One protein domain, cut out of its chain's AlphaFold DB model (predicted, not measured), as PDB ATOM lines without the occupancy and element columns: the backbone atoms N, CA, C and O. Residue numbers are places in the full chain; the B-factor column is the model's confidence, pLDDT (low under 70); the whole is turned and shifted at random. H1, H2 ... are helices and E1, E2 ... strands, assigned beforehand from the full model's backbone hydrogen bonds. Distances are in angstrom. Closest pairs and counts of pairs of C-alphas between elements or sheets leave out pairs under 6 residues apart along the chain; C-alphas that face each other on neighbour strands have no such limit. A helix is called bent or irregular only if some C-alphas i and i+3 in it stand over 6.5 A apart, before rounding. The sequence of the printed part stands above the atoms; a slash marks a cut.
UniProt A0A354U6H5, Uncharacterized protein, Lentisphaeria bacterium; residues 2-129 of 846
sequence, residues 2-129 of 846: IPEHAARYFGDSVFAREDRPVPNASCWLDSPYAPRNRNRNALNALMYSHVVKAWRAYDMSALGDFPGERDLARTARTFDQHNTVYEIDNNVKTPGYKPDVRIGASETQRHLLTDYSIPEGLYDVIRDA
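This is residues 2 to 129 of the 846 residues of an uncharacterized protein of Lentisphaeria bacterium (UniProt A0A354U6H5). A long, bent hairpin of two strands, E1 and E2, reaches away like an arm from a small group of helices, with a wide loop, residues 86 to 107, at its far end. In the helical part the long helix H3 has the short H5 side by side with its later half, while H1, paired with H2, packs on its first turns. The printed part has 128 residues, with five named helices and two named strands in the order H1, H2, H3, H4, E1, E2, H5; the sheet, E1 - E2, is antiparallel and the class is mixed, helices and strands. The whole is loose, with a radius of gyration of the C-alphas of 18.1 A, and spans 53 by 40 by 24 A.

E1 is residues 76 to 85, 21.3 A long, and E2 is residues 108 to 119, 26.3 A long. E1 begins at C-alpha 76, (-2.977, -1.435, -2.291). H3, residues 38 to 56, is 26.3 A long and begins at C-alpha 38, (5.910, 10.873, 1.981). It is neither bent nor irregular, but only just: C-alphas 49 and 52 are 6.5 A apart. H5 is residues 123 to 129, 10.2 A, and ends at C-alpha 129, (8.308, -0.907, -13.602). H1 is residues 2 to 10, 11.8 A; H2, residues 13 to 16, and H4, residues 69 to 72, have four residues each.

E1 and E2 form a hairpin, antiparallel at 150 degrees between their directions. N 79 and O 113, 2.8 A, and N 84 and O 109, 3.1 A, are within hydrogen-bond range. E1 bends by 86 degrees at residue 81 and E2 by 58 degrees at residue 116. The closest C-alphas of E1 and H5 are those of Ala 76 and Tyr 123, 6.6 A apart. H5 touches H3 at residues 45 to 53 alone, at a shallow tilt of 24 degrees, the same way; the closest C-alphas are those of Lys 53 and Ala 129, 5.6 A. H1 touches H3 at residues 39 to 43 alone, at a steep tilt of 58 degrees, the same way, closest at Pro 3 and Asn 39, C-alphas 6.0 A apart. H1 also touches H2, where the C-alphas of Pro 3 and Val 14 come closest, at 5.6 A. H4 is close to but not clearly touching H5; their closest C-alphas, of Leu 72 and Ile 126, are 7.2 A apart. H3 is apart from both E1 and E2. Every O i to N i+4 pair is within hydrogen-bond range in H5, 3 of 5 in H1 and 13 of 15 in H3; H2 and H4 are too short for such a pair.

The C-alphas of Asp 12 and Asn 90, the two farthest apart, are 55.2 A apart. The printed part has no cut. The links H2 to H3, H3 to H4 and E1 to E2 are long. The mean pLDDT of the printed part is 73.2, and 56 residues are under 70, among them residues 22 to 35, 78 to 89 and 95 to 113.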
ATOM      1  N   ILE A   2      14.901   9.016   7.276       81.75
ATOM      2  CA  ILE A   2      14.254   9.059   5.958       81.75
ATOM      3  C   ILE A   2      14.399  10.434   5.279       81.75
ATOM      4  O   ILE A   2      14.885  10.451   4.149       81.75
ATOM      5  N   PRO A   3      14.027  11.574   5.904       88.75
ATOM      6  CA  PRO A   3      14.142  12.874   5.241       88.75
ATOM      7  C   PRO A   3      15.597  13.237   4.937       88.75
ATOM      8  O   PRO A   3      15.879  13.776   3.873       88.75
ATOM      9  N   GLU A   4      16.545  12.869   5.799       89.00
ATOM     10  CA  GLU A   4      17.965  13.137   5.564       89.00
ATOM     11  C   GLU A   4      18.527  12.354   4.370       89.00
ATOM     12  O   GLU A   4      19.326  12.899   3.604       89.00
ATOM     13  N   HIS A   5      18.090  11.102   4.172       86.50
ATOM     14  CA  HIS A   5      18.382  10.355   2.945       86.50
ATOM     15  C   HIS A   5      17.661  10.959   1.741       86.50
ATOM     16  O   HIS A   5      18.286  11.129   0.703       86.50
ATOM     17  N   ALA A   6      16.389  11.337   1.872       90.50
ATOM     18  CA  ALA A   6      15.606  11.925   0.786       90.50
ATOM     19  C   ALA A   6      16.199  13.251   0.280       90.50
ATOM     20  O   ALA A   6      16.149  13.535  -0.919       90.50
ATOM     21  N   ALA A   7      16.816  14.033   1.168       93.31
ATOM     22  CA  ALA A   7      17.391  15.335   0.848       93.31
ATOM     23  C   ALA A   7      18.460  15.273  -0.256       93.31
ATOM     24  O   ALA A   7      18.541  16.185  -1.073       93.31
ATOM     25  N   ARG A   8      19.217  14.167  -0.365       90.81
ATOM     26  CA  ARG A   8      20.251  14.005  -1.411       90.81
ATOM     27  C   ARG A   8      19.676  13.895  -2.836       90.81
ATOM     28  O   ARG A   8      20.421  14.001  -3.810       90.81
ATOM     29  N   TYR A   9      18.367  13.667  -2.959       91.62
ATOM     30  CA  TYR A   9      17.659  13.536  -4.235       91.62
ATOM     31  C   TYR A   9      16.646  14.658  -4.475       91.62
ATOM     32  O   TYR A   9      16.469  15.076  -5.613       91.62
ATOM     33  N   PHE A  10      15.994  15.153  -3.418       94.31
ATOM     34  CA  PHE A  10      14.872  16.096  -3.531       94.31
ATOM     35  C   PHE A  10      15.118  17.452  -2.852       94.31
ATOM     36  O   PHE A  10      14.207  18.286  -2.789       94.31
ATOM     37  N   GLY A  11      16.323  17.664  -2.324       94.69
ATOM     38  CA  GLY A  11      16.723  18.907  -1.682       94.69
ATOM     39  C   GLY A  11      15.967  19.179  -0.387       94.69
ATOM     40  O   GLY A  11      15.397  18.290   0.241       94.69
ATOM     41  N   ASP A  12      15.955  20.447   0.005       93.75
ATOM     42  CA  ASP A  12      15.543  20.898   1.341       93.75
ATOM     43  C   ASP A  12      14.043  20.718   1.617       93.75
ATOM     44  O   ASP A  12      13.606  20.515   2.747       93.75
ATOM     45  N   SER A  13      13.238  20.682   0.552       92.50
ATOM     46  CA  SER A  13      11.781  20.556   0.649       92.50
ATOM     47  C   SER A  13      11.306  19.291   1.375       92.50
ATOM     48  O   SER A  13      10.158  19.232   1.810       92.50
ATOM     49  N   VAL A  14      12.161  18.273   1.518       93.69
ATOM     50  CA  VAL A  14      11.847  17.032   2.238       93.69
ATOM     51  C   VAL A  14      11.565  17.268   3.718       93.69
ATOM     52  O   VAL A  14      10.683  16.616   4.269       93.69
ATOM     53  N   PHE A  15      12.238  18.223   4.358       93.25
ATOM     54  CA  PHE A  15      12.068  18.483   5.789       93.25
ATOM     55  C   PHE A  15      10.713  19.132   6.087       93.25
ATOM     56  O   PHE A  15      10.045  18.777   7.059       93.25
ATOM     57  N   ALA A  16      10.232  19.994   5.188       88.56
ATOM     58  CA  ALA A  16       8.882  20.548   5.258       88.56
ATOM     59  C   ALA A  16       7.774  19.496   5.042       88.56
ATOM     60  O   ALA A  16       6.646  19.698   5.500       88.56
ATOM     61  N   ARG A  17       8.078  18.383   4.353       88.50
ATOM     62  CA  ARG A  17       7.132  17.281   4.087       88.50
ATOM     63  C   ARG A  17       6.958  16.327   5.269       88.50
ATOM     64  O   ARG A  17       6.018  15.534   5.234       88.50
ATOM     65  N   GLU A  18       7.836  16.380   6.271       86.50
ATOM     66  CA  GLU A  18       7.726  15.551   7.473       86.50
ATOM     67  C   GLU A  18       6.556  16.020   8.340       86.50
ATOM     68  O   GLU A  18       6.521  17.150   8.827       86.50
ATOM     69  N   ASP A  19       5.576  15.147   8.535       79.44
ATOM     70  CA  ASP A  19       4.364  15.430   9.303       79.44
ATOM     71  C   ASP A  19       4.499  15.053  10.783       79.44
ATOM     72  O   ASP A  19       3.723  15.530  11.611       79.44
ATOM     73  N   ARG A  20       5.482  14.214  11.131       79.06
ATOM     74  CA  ARG A  20       5.671  13.651  12.475       79.06
ATOM     75  C   ARG A  20       7.166  13.588  12.821       79.06
ATOM     76  O   ARG A  20       7.972  13.370  11.914       79.06
ATOM     77  N   PRO A  21       7.557  13.731  14.103       78.31
ATOM     78  CA  PRO A  21       8.909  13.379  14.531       78.31
ATOM     79  C   PRO A  21       9.155  11.895  14.258       78.31
ATOM     80  O   PRO A  21       8.212  11.104  14.259       78.31
ATOM     81  N   VAL A  22      10.411  11.505  14.049       67.69
ATOM     82  CA  VAL A  22      10.784  10.107  13.815       67.69
ATOM     83  C   VAL A  22      10.534   9.317  15.106       67.69
ATOM     84  O   VAL A  22      11.258   9.519  16.077       67.69
ATOM     85  N   PRO A  23       9.557   8.393  15.166       52.25
ATOM     86  CA  PRO A  23       9.538   7.405  16.231       52.25
ATOM     87  C   PRO A  23      10.614   6.367  15.902       52.25
ATOM     88  O   PRO A  23      10.862   6.100  14.725       52.25
ATOM     89  N   ASN A  24      11.262   5.772  16.907       48.44
ATOM     90  CA  ASN A  24      12.175   4.641  16.701       48.44
ATOM     91  C   ASN A  24      11.567   3.661  15.689       48.44
ATOM     92  O   ASN A  24      10.561   3.022  15.985       48.44
ATOM     93  N   ALA A  25      12.141   3.604  14.484       47.66
ATOM     94  CA  ALA A  25      11.560   2.938  13.328       47.66
ATOM     95  C   ALA A  25      11.645   1.415  13.490       47.66
ATOM     96  O   ALA A  25      12.474   0.753  12.870       47.66
ATOM     97  N   SER A  26      10.798   0.839  14.341       48.62
ATOM     98  CA  SER A  26      10.497  -0.579  14.234       48.62
ATOM     99  C   SER A  26       9.665  -0.765  12.964       48.62
ATOM    100  O   SER A  26       8.773   0.027  12.654       48.62
ATOM    101  N   CYS A  27       9.956  -1.812  12.197       44.59
ATOM    102  CA  CYS A  27       9.274  -2.110  10.936       44.59
ATOM    103  C   CYS A  27       7.776  -2.473  11.087       44.59
ATOM    104  O   CYS A  27       7.148  -2.882  10.112       44.59
ATOM    105  N   TRP A  28       7.227  -2.297  12.294       47.06
ATOM    106  CA  TRP A  28       5.863  -2.596  12.721       47.06
ATOM    107  C   TRP A  28       5.073  -1.341  13.146       47.06
ATOM    108  O   TRP A  28       3.917  -1.458  13.534       47.06
ATOM    109  N   LEU A  29       5.674  -0.143  13.086       47.72
ATOM    110  CA  LEU A  29       5.037   1.126  13.485       47.72
ATOM    111  C   LEU A  29       4.304   1.863  12.350       47.72
ATOM    112  O   LEU A  29       3.625   2.856  12.617       47.72
ATOM    113  N   ASP A  30       4.388   1.380  11.107       53.88
ATOM    114  CA  ASP A  30       3.489   1.825  10.038       53.88
ATOM    115  C   ASP A  30       2.094   1.248  10.333       53.88
ATOM    116  O   ASP A  30       1.742   0.167   9.856       53.88
ATOM    117  N   SER A  31       1.326   1.947  11.176       49.78
ATOM    118  CA  SER A  31      -0.065   1.603  11.468       49.78
ATOM    119  C   SER A  31      -0.834   1.426  10.153       49.78
ATOM    120  O   SER A  31      -0.729   2.291   9.279       49.78
ATOM    121  N   PRO A  32      -1.673   0.385  10.009       49.84
ATOM    122  CA  PRO A  32      -2.565   0.238   8.858       49.84
ATOM    123  C   PRO A  32      -3.589   1.379   8.761       49.84
ATOM    124  O   PRO A  32      -4.339   1.424   7.796       49.84
ATOM    125  N   TYR A  33      -3.626   2.302   9.727       52.19
ATOM    126  CA  TYR A  33      -4.486   3.485   9.744       52.19
ATOM    127  C   TYR A  33      -3.717   4.799   9.519       52.19
ATOM    128  O   TYR A  33      -4.323   5.868   9.528       52.19
ATOM    129  N   ALA A  34      -2.393   4.752   9.325       58.88
ATOM    130  CA  ALA A  34      -1.576   5.925   9.024       58.88
ATOM    131  C   ALA A  34      -0.932   5.803   7.631       58.88
ATOM    132  O   ALA A  34      -0.403   4.743   7.295       58.88
ATOM    133  N   PRO A  35      -0.948   6.866   6.807       65.50
ATOM    134  CA  PRO A  35      -0.256   6.849   5.525       65.50
ATOM    135  C   PRO A  35       1.260   6.731   5.735       65.50
ATOM    136  O   PRO A  35       1.815   7.309   6.673       65.50
ATOM    137  N   ARG A  36       1.942   6.003   4.840       73.38
ATOM    138  CA  ARG A  36       3.410   5.890   4.846       73.38
ATOM    139  C   ARG A  36       4.041   7.272   4.663       73.38
ATOM    140  O   ARG A  36       3.522   8.115   3.930       73.38
ATOM    141  N   ASN A  37       5.190   7.481   5.305       79.19
ATOM    142  CA  ASN A  37       5.957   8.719   5.187       79.19
ATOM    143  C   ASN A  37       6.176   9.103   3.705       79.19
ATOM    144  O   ASN A  37       6.616   8.289   2.886       79.19
ATOM    145  N   ARG A  38       5.882  10.365   3.365       85.00
ATOM    146  CA  ARG A  38       5.910  10.873   1.981       85.00
ATOM    147  C   ARG A  38       7.303  10.812   1.357       85.00
ATOM    148  O   ARG A  38       7.429  10.436   0.195       85.00
ATOM    149  N   ASN A  39       8.343  11.140   2.123       87.69
ATOM    150  CA  ASN A  39       9.728  11.069   1.661       87.69
ATOM    151  C   ASN A  39      10.154   9.620   1.403       87.69
ATOM    152  O   ASN A  39      10.821   9.347   0.407       87.69
ATOM    153  N   ARG A  40       9.695   8.673   2.232       83.94
ATOM    154  CA  ARG A  40       9.909   7.239   1.999       83.94
ATOM    155  C   ARG A  40       9.253   6.778   0.702       83.94
ATOM    156  O   ARG A  40       9.891   6.060  -0.058       83.94
ATOM    157  N   ASN A  41       8.014   7.187   0.428       83.94
ATOM    158  CA  ASN A  41       7.346   6.858  -0.836       83.94
ATOM    159  C   ASN A  41       8.086   7.446  -2.040       83.94
ATOM    160  O   ASN A  41       8.317   6.731  -3.009       83.94
ATOM    161  N   ALA A  42       8.511   8.710  -1.959       89.06
ATOM    162  CA  ALA A  42       9.264   9.361  -3.028       89.06
ATOM    163  C   ALA A  42      10.604   8.658  -3.313       89.06
ATOM    164  O   ALA A  42      10.939   8.436  -4.473       89.06
ATOM    165  N   LEU A  43      11.340   8.260  -2.269       86.88
ATOM    166  CA  LEU A  43      12.587   7.501  -2.398       86.88
ATOM    167  C   LEU A  43      12.376   6.147  -3.084       86.88
ATOM    168  O   LEU A  43      13.077   5.844  -4.046       86.88
ATOM    169  N   ASN A  44      11.391   5.354  -2.649       84.44
ATOM    170  CA  ASN A  44      11.159   4.052  -3.284       84.44
ATOM    171  C   ASN A  44      10.674   4.240  -4.723       84.44
ATOM    172  O   ASN A  44      11.140   3.544  -5.612       84.44
ATOM    173  N   ALA A  45       9.792   5.209  -4.986       88.38
ATOM    174  CA  ALA A  45       9.359   5.512  -6.348       88.38
ATOM    175  C   ALA A  45      10.542   5.890  -7.259       88.38
ATOM    176  O   ALA A  45      10.612   5.430  -8.401       88.38
ATOM    177  N   LEU A  46      11.508   6.666  -6.756       88.81
ATOM    178  CA  LEU A  46      12.749   6.964  -7.475       88.81
ATOM    179  C   LEU A  46      13.556   5.689  -7.758       88.81
ATOM    180  O   LEU A  46      14.031   5.495  -8.874       88.81
ATOM    181  N   MET A  47      13.662   4.791  -6.779       84.56
ATOM    182  CA  MET A  47      14.333   3.506  -6.952       84.56
ATOM    183  C   MET A  47      13.643   2.648  -8.027       84.56
ATOM    184  O   MET A  47      14.305   2.238  -8.979       84.56
ATOM    185  N   TYR A  48      12.327   2.422  -7.944       86.56
ATOM    186  CA  TYR A  48      11.591   1.612  -8.927       86.56
ATOM    187  C   TYR A  48      11.668   2.215 -10.334       86.56
ATOM    188  O   TYR A  48      11.852   1.503 -11.320       86.56
ATOM    189  N   SER A  49      11.563   3.540 -10.441       87.88
ATOM    190  CA  SER A  49      11.616   4.223 -11.735       87.88
ATOM    191  C   SER A  49      13.008   4.225 -12.370       87.88
ATOM    192  O   SER A  49      13.100   4.294 -13.594       87.88
ATOM    193  N   HIS A  50      14.084   4.146 -11.584       86.69
ATOM    194  CA  HIS A  50      15.452   4.186 -12.103       86.69
ATOM    195  C   HIS A  50      16.115   2.808 -12.125       86.69
ATOM    196  O   HIS A  50      16.546   2.356 -13.183       86.69
ATOM    197  N   VAL A  51      16.209   2.150 -10.972       85.44
ATOM    198  CA  VAL A  51      17.002   0.931 -10.783       85.44
ATOM    199  C   VAL A  51      16.290  -0.275 -11.379       85.44
ATOM    200  O   VAL A  51      16.868  -0.943 -12.226       85.44
ATOM    201  N   VAL A  52      15.025  -0.517 -11.016       87.31
ATOM    202  CA  VAL A  52      14.276  -1.697 -11.496       87.31
ATOM    203  C   VAL A  52      14.127  -1.680 -13.018       87.31
ATOM    204  O   VAL A  52      14.416  -2.680 -13.672       87.31
ATOM    205  N   LYS A  53      13.763  -0.529 -13.602       89.81
ATOM    206  CA  LYS A  53      13.697  -0.379 -15.066       89.81
ATOM    207  C   LYS A  53      15.048  -0.629 -15.736       89.81
ATOM    208  O   LYS A  53      15.105  -1.320 -16.749       89.81
ATOM    209  N   ALA A  54      16.128  -0.076 -15.176       91.00
ATOM    210  CA  ALA A  54      17.462  -0.269 -15.729       91.00
ATOM    211  C   ALA A  54      17.914  -1.730 -15.643       91.00
ATOM    212  O   ALA A  54      18.432  -2.252 -16.620       91.00
ATOM    213  N   TRP A  55      17.683  -2.395 -14.512       90.31
ATOM    214  CA  TRP A  55      18.032  -3.800 -14.300       90.31
ATOM    215  C   TRP A  55      17.315  -4.718 -15.285       90.31
ATOM    216  O   TRP A  55      17.970  -5.524 -15.934       90.31
ATOM    217  N   ARG A  56      16.008  -4.524 -15.498       92.50
ATOM    218  CA  ARG A  56      15.275  -5.272 -16.532       92.50
ATOM    219  C   ARG A  56      15.843  -5.039 -17.931       92.50
ATOM    220  O   ARG A  56      15.981  -5.977 -18.700       92.50
ATOM    221  N   ALA A  57      16.272  -3.817 -18.243       94.62
ATOM    222  CA  ALA A  57      16.951  -3.504 -19.505       94.62
ATOM    223  C   ALA A  57      18.424  -3.984 -19.590       94.62
ATOM    224  O   ALA A  57      19.040  -3.888 -20.662       94.62
ATOM    225  N   TYR A  58      18.974  -4.503 -18.488       92.75
ATOM    226  CA  TYR A  58      20.225  -5.264 -18.402       92.75
ATOM    227  C   TYR A  58      19.989  -6.785 -18.349       92.75
ATOM    228  O   TYR A  58      20.931  -7.516 -18.060       92.75
ATOM    229  N   ASP A  59      18.768  -7.257 -18.627       91.81
ATOM    230  CA  ASP A  59      18.385  -8.677 -18.556       91.81
ATOM    231  C   ASP A  59      18.441  -9.267 -17.133       91.81
ATOM    232  O   ASP A  59      18.752 -10.434 -16.901       91.81
ATOM    233  N   MET A  60      18.148  -8.436 -16.129       88.12
ATOM    234  CA  MET A  60      17.999  -8.861 -14.738       88.12
ATOM    235  C   MET A  60      16.534  -8.775 -14.301       88.12
ATOM    236  O   MET A  60      15.879  -7.754 -14.502       88.12
ATOM    237  N   SER A  61      16.034  -9.799 -13.600       78.06
ATOM    238  CA  SER A  61      14.624  -9.870 -13.165       78.06
ATOM    239  C   SER A  61      14.191  -8.725 -12.239       78.06
ATOM    240  O   SER A  61      13.006  -8.403 -12.164       78.06
ATOM    241  N   ALA A  62      15.144  -8.131 -11.509       77.88
ATOM    242  CA  ALA A  62      14.927  -7.108 -10.486       77.88
ATOM    243  C   ALA A  62      14.006  -7.521  -9.314       77.88
ATOM    244  O   ALA A  62      13.590  -6.664  -8.534       77.88
ATOM    245  N   LEU A  63      13.722  -8.821  -9.155       72.62
ATOM    246  CA  LEU A  63      12.980  -9.403  -8.030       72.62
ATOM    247  C   LEU A  63      13.945  -9.879  -6.931       72.62
ATOM    248  O   LEU A  63      14.963 -10.494  -7.236       72.62
ATOM    249  N   GLY A  64      13.612  -9.635  -5.658       65.88
ATOM    250  CA  GLY A  64      14.369 -10.129  -4.498       65.88
ATOM    251  C   GLY A  64      14.974  -9.011  -3.651       65.88
ATOM    252  O   GLY A  64      14.310  -8.470  -2.771       65.88
ATOM    253  N   ASP A  65      16.235  -8.666  -3.910       55.44
ATOM    254  CA  ASP A  65      17.051  -7.899  -2.958       55.44
ATOM    255  C   ASP A  65      16.730  -6.395  -2.875       55.44
ATOM    256  O   ASP A  65      17.123  -5.757  -1.908       55.44
ATOM    257  N   PHE A  66      16.041  -5.805  -3.860       55.16
ATOM    258  CA  PHE A  66      16.024  -4.344  -4.062       55.16
ATOM    259  C   PHE A  66      14.639  -3.675  -4.060       55.16
ATOM    260  O   PHE A  66      14.519  -2.554  -3.563       55.16
ATOM    261  N   PRO A  67      13.563  -4.351  -4.481       59.56
ATOM    262  CA  PRO A  67      12.230  -4.100  -3.974       59.56
ATOM    263  C   PRO A  67      11.959  -5.101  -2.859       59.56
ATOM    264  O   PRO A  67      11.661  -6.261  -3.135       59.56
ATOM    265  N   GLY A  68      12.055  -4.682  -1.594       58.25
ATOM    266  CA  GLY A  68      11.651  -5.575  -0.510       58.25
ATOM    267  C   GLY A  68      10.233  -6.077  -0.794       58.25
ATOM    268  O   GLY A  68       9.371  -5.266  -1.127       58.25
ATOM    269  N   GLU A  69       9.971  -7.382  -0.674       56.59
ATOM    270  CA  GLU A  69       8.654  -7.995  -0.959       56.59
ATOM    271  C   GLU A  69       7.487  -7.216  -0.314       56.59
ATOM    272  O   GLU A  69       6.379  -7.129  -0.841       56.59
ATOM    273  N   ARG A  70       7.775  -6.550   0.811       64.00
ATOM    274  CA  ARG A  70       6.869  -5.650   1.532       64.00
ATOM    275  C   ARG A  70       6.374  -4.450   0.719       64.00
ATOM    276  O   ARG A  70       5.256  -4.010   0.962       64.00
ATOM    277  N   ASP A  71       7.178  -3.884  -0.176       72.94
ATOM    278  CA  ASP A  71       6.771  -2.765  -1.030       72.94
ATOM    279  C   ASP A  71       5.830  -3.241  -2.150       72.94
ATOM    280  O   ASP A  71       4.849  -2.554  -2.438       72.94
ATOM    281  N   LEU A  72       6.044  -4.451  -2.690       68.81
ATOM    282  CA  LEU A  72       5.131  -5.092  -3.651       68.81
ATOM    283  C   LEU A  72       3.759  -5.389  -3.018       68.81
ATOM    284  O   LEU A  72       2.723  -5.159  -3.645       68.81
ATOM    285  N   ALA A  73       3.746  -5.805  -1.748       62.84
ATOM    286  CA  ALA A  73       2.521  -6.030  -0.976       62.84
ATOM    287  C   ALA A  73       1.772  -4.737  -0.584       62.84
ATOM    288  O   ALA A  73       0.628  -4.808  -0.147       62.84
ATOM    289  N   ARG A  74       2.395  -3.557  -0.735       68.25
ATOM    290  CA  ARG A  74       1.844  -2.237  -0.354       68.25
ATOM    291  C   ARG A  74       1.486  -1.364  -1.561       68.25
ATOM    292  O   ARG A  74       1.541  -0.136  -1.494       68.25
ATOM    293  N   THR A  75       1.129  -2.007  -2.667       77.06
ATOM    294  CA  THR A  75       0.530  -1.369  -3.849       77.06
ATOM    295  C   THR A  75      -0.969  -1.107  -3.669       77.06
ATOM    296  O   THR A  75      -1.580  -0.393  -4.454       77.06
ATOM    297  N   ALA A  76      -1.578  -1.643  -2.618       76.94
ATOM    298  CA  ALA A  76      -2.977  -1.435  -2.291       76.94
ATOM    299  C   ALA A  76      -3.163  -1.333  -0.775       76.94
ATOM    300  O   ALA A  76      -2.249  -1.655  -0.006       76.94
ATOM    301  N   ARG A  77      -4.334  -0.860  -0.338       75.75
ATOM    302  CA  ARG A  77      -4.655  -0.702   1.085       75.75
ATOM    303  C   ARG A  77      -4.601  -2.060   1.785       75.75
ATOM    304  O   ARG A  77      -5.386  -2.948   1.472       75.75
ATOM    305  N   THR A  78      -3.733  -2.202   2.782       69.69
ATOM    306  CA  THR A  78      -3.687  -3.390   3.649       69.69
ATOM    307  C   THR A  78      -4.212  -3.059   5.041       69.69
ATOM    308  O   THR A  78      -3.726  -2.132   5.694       69.69
ATOM    309  N   PHE A  79      -5.187  -3.832   5.507       67.94
ATOM    310  CA  PHE A  79      -5.757  -3.767   6.849       67.94
ATOM    311  C   PHE A  79      -5.114  -4.840   7.734       67.94
ATOM    312  O   PHE A  79      -5.008  -5.993   7.324       67.94
ATOM    313  N   ASP A  80      -4.688  -4.472   8.945       63.78
ATOM    314  CA  ASP A  80      -4.190  -5.427   9.945       63.78
ATOM    315  C   ASP A  80      -5.336  -5.935  10.831       63.78
ATOM    316  O   ASP A  80      -6.372  -5.277  10.970       63.78
ATOM    317  N   GLN A  81      -5.131  -7.093  11.456       61.06
ATOM    318  CA  GLN A  81      -6.039  -7.707  12.430       61.06
ATOM    319  C   GLN A  81      -7.473  -7.941  11.934       61.06
ATOM    320  O   GLN A  81      -8.405  -7.993  12.741       61.06
ATOM    321  N   HIS A  82      -7.664  -8.121  10.626       58.62
ATOM    322  CA  HIS A  82      -8.972  -8.482  10.097       58.62
ATOM    323  C   HIS A  82      -9.279  -9.946  10.400       58.62
ATOM    324  O   HIS A  82      -8.482 -10.830  10.091       58.62
ATOM    325  N   ASN A  83     -10.446 -10.190  11.003       59.06
ATOM    326  CA  ASN A  83     -10.971 -11.538  11.161       59.06
ATOM    327  C   ASN A  83     -11.400 -12.039   9.790       59.06
ATOM    328  O   ASN A  83     -12.342 -11.514   9.196       59.06
ATOM    329  N   THR A  84     -10.728 -13.071   9.312       56.09
ATOM    330  CA  THR A  84     -11.129 -13.752   8.093       56.09
ATOM    331  C   THR A  84     -11.769 -15.090   8.446       56.09
ATOM    332  O   THR A  84     -11.184 -15.861   9.210       56.09
ATOM    333  N   VAL A  85     -12.959 -15.353   7.905       55.72
ATOM    334  CA  VAL A  85     -13.684 -16.623   8.055       55.72
ATOM    335  C   VAL A  85     -13.583 -17.363   6.726       55.72
ATOM    336  O   VAL A  85     -14.005 -16.825   5.703       55.72
ATOM    337  N   TYR A  86     -13.010 -18.568   6.729       60.78
ATOM    338  CA  TYR A  86     -12.830 -19.368   5.515       60.78
ATOM    339  C   TYR A  86     -13.204 -20.836   5.735       60.78
ATOM    340  O   TYR A  86     -12.962 -21.411   6.800       60.78
ATOM    341  N   GLU A  87     -13.728 -21.458   4.682       58.53
ATOM    342  CA  GLU A  87     -13.810 -22.912   4.554       58.53
ATOM    343  C   GLU A  87     -12.487 -23.451   3.983       58.53
ATOM    344  O   GLU A  87     -11.849 -22.794   3.159       58.53
ATOM    345  N   ILE A  88     -12.041 -24.627   4.441       62.53
ATOM    346  CA  ILE A  88     -10.858 -25.286   3.868       62.53
ATOM    347  C   ILE A  88     -11.254 -25.802   2.483       62.53
ATOM    348  O   ILE A  88     -12.099 -26.691   2.375       62.53
ATOM    349  N   ASP A  89     -10.640 -25.249   1.440       65.38
ATOM    350  CA  ASP A  89     -10.876 -25.637   0.051       65.38
ATOM    351  C   ASP A  89      -9.665 -26.406  -0.497       65.38
ATOM    352  O   ASP A  89      -8.563 -25.871  -0.615       65.38
ATOM    353  N   ASN A  90      -9.883 -27.666  -0.879       70.06
ATOM    354  CA  ASN A  90      -8.849 -28.545  -1.437       70.06
ATOM    355  C   ASN A  90      -8.406 -28.145  -2.858       70.06
ATOM    356  O   ASN A  90      -7.463 -28.722  -3.406       70.06
ATOM    357  N   ASN A  91      -9.057 -27.164  -3.482       74.38
ATOM    358  CA  ASN A  91      -8.751 -26.704  -4.828       74.38
ATOM    359  C   ASN A  91      -7.696 -25.581  -4.831       74.38
ATOM    360  O   ASN A  91      -7.928 -24.481  -5.338       74.38
ATOM    361  N   VAL A  92      -6.522 -25.852  -4.256       66.00
ATOM    362  CA  VAL A  92      -5.426 -24.880  -4.028       66.00
ATOM    363  C   VAL A  92      -4.860 -24.222  -5.297       66.00
ATOM    364  O   VAL A  92      -4.085 -23.277  -5.208       66.00
ATOM    365  N   LYS A  93      -5.229 -24.709  -6.489       73.25
ATOM    366  CA  LYS A  93      -4.744 -24.199  -7.783       73.25
ATOM    367  C   LYS A  93      -5.643 -23.146  -8.435       73.25
ATOM    368  O   LYS A  93      -5.273 -22.633  -9.488       73.25
ATOM    369  N   THR A  94      -6.811 -22.829  -7.875       70.31
ATOM    370  CA  THR A  94      -7.640 -21.741  -8.424       70.31
ATOM    371  C   THR A  94      -7.297 -20.401  -7.771       70.31
ATOM    372  O   THR A  94      -6.887 -20.390  -6.609       70.31
ATOM    373  N   PRO A  95      -7.514 -19.267  -8.463       52.00
ATOM    374  CA  PRO A  95      -7.278 -17.939  -7.896       52.00
ATOM    375  C   PRO A  95      -8.020 -17.711  -6.566       52.00
ATOM    376  O   PRO A  95      -9.160 -18.154  -6.418       52.00
ATOM    377  N   GLY A  96      -7.392 -16.996  -5.626       54.03
ATOM    378  CA  GLY A  96      -7.962 -16.616  -4.321       54.03
ATOM    379  C   GLY A  96      -7.093 -17.019  -3.119       54.03
ATOM    380  O   GLY A  96      -6.211 -17.863  -3.241       54.03
ATOM    381  N   TYR A  97      -7.331 -16.405  -1.952       53.69
ATOM    382  CA  TYR A  97      -6.645 -16.754  -0.699       53.69
ATOM    383  C   TYR A  97      -7.254 -18.040  -0.124       53.69
ATOM    384  O   TYR A  97      -8.431 -18.048   0.236       53.69
ATOM    385  N   LYS A  98      -6.474 -19.126  -0.067       66.25
ATOM    386  CA  LYS A  98      -6.931 -20.452   0.376       66.25
ATOM    387  C   LYS A  98      -5.976 -21.017   1.427       66.25
ATOM    388  O   LYS A  98      -4.907 -21.494   1.051       66.25
ATOM    389  N   PRO A  99      -6.305 -20.933   2.726       60.94
ATOM    390  CA  PRO A  99      -5.458 -21.509   3.761       60.94
ATOM    391  C   PRO A  99      -5.445 -23.037   3.637       60.94
ATOM    392  O   PRO A  99      -6.493 -23.674   3.545       60.94
ATOM    393  N   ASP A 100      -4.248 -23.612   3.648       61.31
ATOM    394  CA  ASP A 100      -3.990 -25.051   3.579       61.31
ATOM    395  C   ASP A 100      -4.193 -25.756   4.932       61.31
ATOM    396  O   ASP A 100      -4.482 -26.952   4.967       61.31
ATOM    397  N   VAL A 101      -4.102 -25.025   6.054       61.66
ATOM    398  CA  VAL A 101      -4.318 -25.546   7.417       61.66
ATOM    399  C   VAL A 101      -5.020 -24.518   8.321       61.66
ATOM    400  O   VAL A 101      -4.685 -23.333   8.331       61.66
ATOM    401  N   ARG A 102      -5.959 -24.974   9.169       60.06
ATOM    402  CA  ARG A 102      -6.459 -24.192  10.320       60.06
ATOM    403  C   ARG A 102      -5.392 -24.169  11.421       60.06
ATOM    404  O   ARG A 102      -5.094 -25.197  12.021       60.06
ATOM    405  N   ILE A 103      -4.840 -22.997  11.714       56.59
ATOM    406  CA  ILE A 103      -3.914 -22.778  12.837       56.59
ATOM    407  C   ILE A 103      -4.710 -22.177  14.006       56.59
ATOM    408  O   ILE A 103      -5.176 -21.043  13.898       56.59
ATOM    409  N   GLY A 104      -4.845 -22.919  15.113       58.56
ATOM    410  CA  GLY A 104      -5.498 -22.470  16.356       58.56
ATOM    411  C   GLY A 104      -6.915 -23.021  16.596       58.56
ATOM    412  O   GLY A 104      -7.462 -23.748  15.775       58.56
ATOM    413  N   ALA A 105      -7.494 -22.690  17.760       53.84
ATOM    414  CA  ALA A 105      -8.799 -23.187  18.226       53.84
ATOM    415  C   ALA A 105     -10.008 -22.309  17.824       53.84
ATOM    416  O   ALA A 105     -11.139 -22.652  18.160       53.84
ATOM    417  N   SER A 106      -9.795 -21.180  17.136       55.53
ATOM    418  CA  SER A 106     -10.861 -20.293  16.643       55.53
ATOM    419  C   SER A 106     -10.987 -20.352  15.120       55.53
ATOM    420  O   SER A 106      -9.989 -20.413  14.408       55.53
ATOM    421  N   GLU A 107     -12.221 -20.269  14.617       51.41
ATOM    422  CA  GLU A 107     -12.535 -20.165  13.177       51.41
ATOM    423  C   GLU A 107     -12.146 -18.809  12.565       51.41
ATOM    424  O   GLU A 107     -12.209 -18.619  11.354       51.41
ATOM    425  N   THR A 108     -11.728 -17.863  13.405       52.62
ATOM    426  CA  THR A 108     -11.215 -16.555  13.021       52.62
ATOM    427  C   THR A 108      -9.699 -16.534  13.145       52.62
ATOM    428  O   THR A 108      -9.142 -16.707  14.232       52.62
ATOM    429  N   GLN A 109      -9.031 -16.285  12.021       55.22
ATOM    430  CA  GLN A 109      -7.618 -15.926  12.001       55.22
ATOM    431  C   GLN A 109      -7.476 -14.442  11.674       55.22
ATOM    432  O   GLN A 109      -8.246 -13.895  10.883       55.22
ATOM    433  N   ARG A 110      -6.503 -13.791  12.316       60.03
ATOM    434  CA  ARG A 110      -6.142 -12.401  12.039       60.03
ATOM    435  C   ARG A 110      -5.053 -12.389  10.983       60.03
ATOM    436  O   ARG A 110      -3.933 -12.802  11.267       60.03
ATOM    437  N   HIS A 111      -5.391 -11.898   9.799       61.09
ATOM    438  CA  HIS A 111      -4.456 -11.762   8.685       61.09
ATOM    439  C   HIS A 111      -4.374 -10.314   8.217       61.09
ATOM    440  O   HIS A 111      -5.266  -9.501   8.477       61.09
ATOM    441  N   LEU A 112      -3.293 -10.014   7.498       63.44
ATOM    442  CA  LEU A 112      -3.228  -8.828   6.656       63.44
ATOM    443  C   LEU A 112      -4.216  -9.019   5.500       63.44
ATOM    444  O   LEU A 112      -4.056  -9.935   4.698       63.44
ATOM    445  N   LEU A 113      -5.229  -8.161   5.411       68.00
ATOM    446  CA  LEU A 113      -6.172  -8.148   4.296       68.00
ATOM    447  C   LEU A 113      -5.819  -6.993   3.361       68.00
ATOM    448  O   LEU A 113      -6.002  -5.833   3.722       68.00
ATOM    449  N   THR A 114      -5.318  -7.302   2.166       71.81
ATOM    450  CA  THR A 114      -5.046  -6.296   1.130       71.81
ATOM    451  C   THR A 114      -6.250  -6.155   0.208       71.81
ATOM    452  O   THR A 114      -6.619  -7.102  -0.486       71.81
ATOM    453  N   ASP A 115      -6.851  -4.969   0.183       74.19
ATOM    454  CA  ASP A 115      -7.932  -4.618  -0.728       74.19
ATOM    455  C   ASP A 115      -7.361  -4.017  -2.016       74.19
ATOM    456  O   ASP A 115      -7.135  -2.811  -2.128       74.19
ATOM    457  N   TYR A 116      -7.137  -4.880  -3.008       76.81
ATOM    458  CA  TYR A 116      -6.615  -4.501  -4.323       76.81
ATOM    459  C   TYR A 116      -7.539  -3.574  -5.130       76.81
ATOM    460  O   TYR A 116      -7.100  -3.046  -6.152       76.81
ATOM    461  N   SER A 117      -8.787  -3.347  -4.696       79.94
ATOM    462  CA  SER A 117      -9.666  -2.342  -5.312       79.94
ATOM    463  C   SER A 117      -9.305  -0.908  -4.907       79.94
ATOM    464  O   SER A 117      -9.720   0.043  -5.571       79.94
ATOM    465  N   ILE A 118      -8.490  -0.746  -3.858       80.25
ATOM    466  CA  ILE A 118      -8.058   0.545  -3.326       80.25
ATOM    467  C   ILE A 118      -6.541   0.687  -3.544       80.25
ATOM    468  O   ILE A 118      -5.757   0.338  -2.653       80.25
ATOM    469  N   PRO A 119      -6.093   1.179  -4.717       84.50
ATOM    470  CA  PRO A 119      -4.675   1.411  -4.968       84.50
ATOM    471  C   PRO A 119      -4.125   2.479  -4.013       84.50
ATOM    472  O   PRO A 119      -4.759   3.506  -3.768       84.50
ATOM    473  N   GLU A 120      -2.925   2.252  -3.477       77.50
ATOM    474  CA  GLU A 120      -2.272   3.172  -2.540       77.50
ATOM    475  C   GLU A 120      -0.749   3.190  -2.750       77.50
ATOM    476  O   GLU A 120      -0.141   2.238  -3.241       77.50
ATOM    477  N   GLY A 121      -0.107   4.291  -2.355       79.38
ATOM    478  CA  GLY A 121       1.343   4.354  -2.189       79.38
ATOM    479  C   GLY A 121       2.113   4.210  -3.500       79.38
ATOM    480  O   GLY A 121       2.195   5.158  -4.275       79.38
ATOM    481  N   LEU A 122       2.736   3.048  -3.703       82.81
ATOM    482  CA  LEU A 122       3.643   2.769  -4.824       82.81
ATOM    483  C   LEU A 122       2.957   2.039  -5.996       82.81
ATOM    484  O   LEU A 122       3.651   1.596  -6.908       82.81
ATOM    485  N   TYR A 123       1.621   1.918  -5.984       87.25
ATOM    486  CA  TYR A 123       0.836   1.187  -6.989       87.25
ATOM    487  C   TYR A 123       1.285   1.450  -8.432       87.25
ATOM    488  O   TYR A 123       1.737   0.538  -9.124       87.25
ATOM    489  N   ASP A 124       1.197   2.708  -8.876       89.50
ATOM    490  CA  ASP A 124       1.429   3.056 -10.276       89.50
ATOM    491  C   ASP A 124       2.879   2.839 -10.699       89.50
ATOM    492  O   ASP A 124       3.127   2.305 -11.777       89.50
ATOM    493  N   VAL A 125       3.841   3.207  -9.846       90.38
ATOM    494  CA  VAL A 125       5.267   3.095 -10.176       90.38
ATOM    495  C   VAL A 125       5.734   1.639 -10.221       90.38
ATOM    496  O   VAL A 125       6.510   1.281 -11.104       90.38
ATOM    497  N   ILE A 126       5.230   0.786  -9.322       88.50
ATOM    498  CA  ILE A 126       5.548  -0.648  -9.314       88.50
ATOM    499  C   ILE A 126       4.912  -1.333 -10.521       88.50
ATOM    500  O   ILE A 126       5.599  -2.057 -11.241       88.50
ATOM    501  N   ARG A 127       3.626  -1.062 -10.780       88.62
ATOM    502  CA  ARG A 127       2.915  -1.594 -11.948       88.62
ATOM    503  C   ARG A 127       3.607  -1.199 -13.252       88.62
ATOM    504  O   ARG A 127       3.711  -2.020 -14.155       88.62
ATOM    505  N   ASP A 128       4.100   0.035 -13.340       91.31
ATOM    506  CA  ASP A 128       4.845   0.503 -14.506       91.31
ATOM    507  C   ASP A 128       6.198  -0.203 -14.662       91.31
ATOM    508  O   ASP A 128       6.541  -0.656 -15.752       91.31
ATOM    509  N   ALA A 129       6.968  -0.321 -13.577       90.56
ATOM    510  CA  ALA A 129       8.308  -0.907 -13.602       90.56
ATOM    511  C   ALA A 129       8.309  -2.417 -13.900       90.56
ATOM    512  O   ALA A 129       9.255  -2.906 -14.518       90.56
TER     513      ALA A 129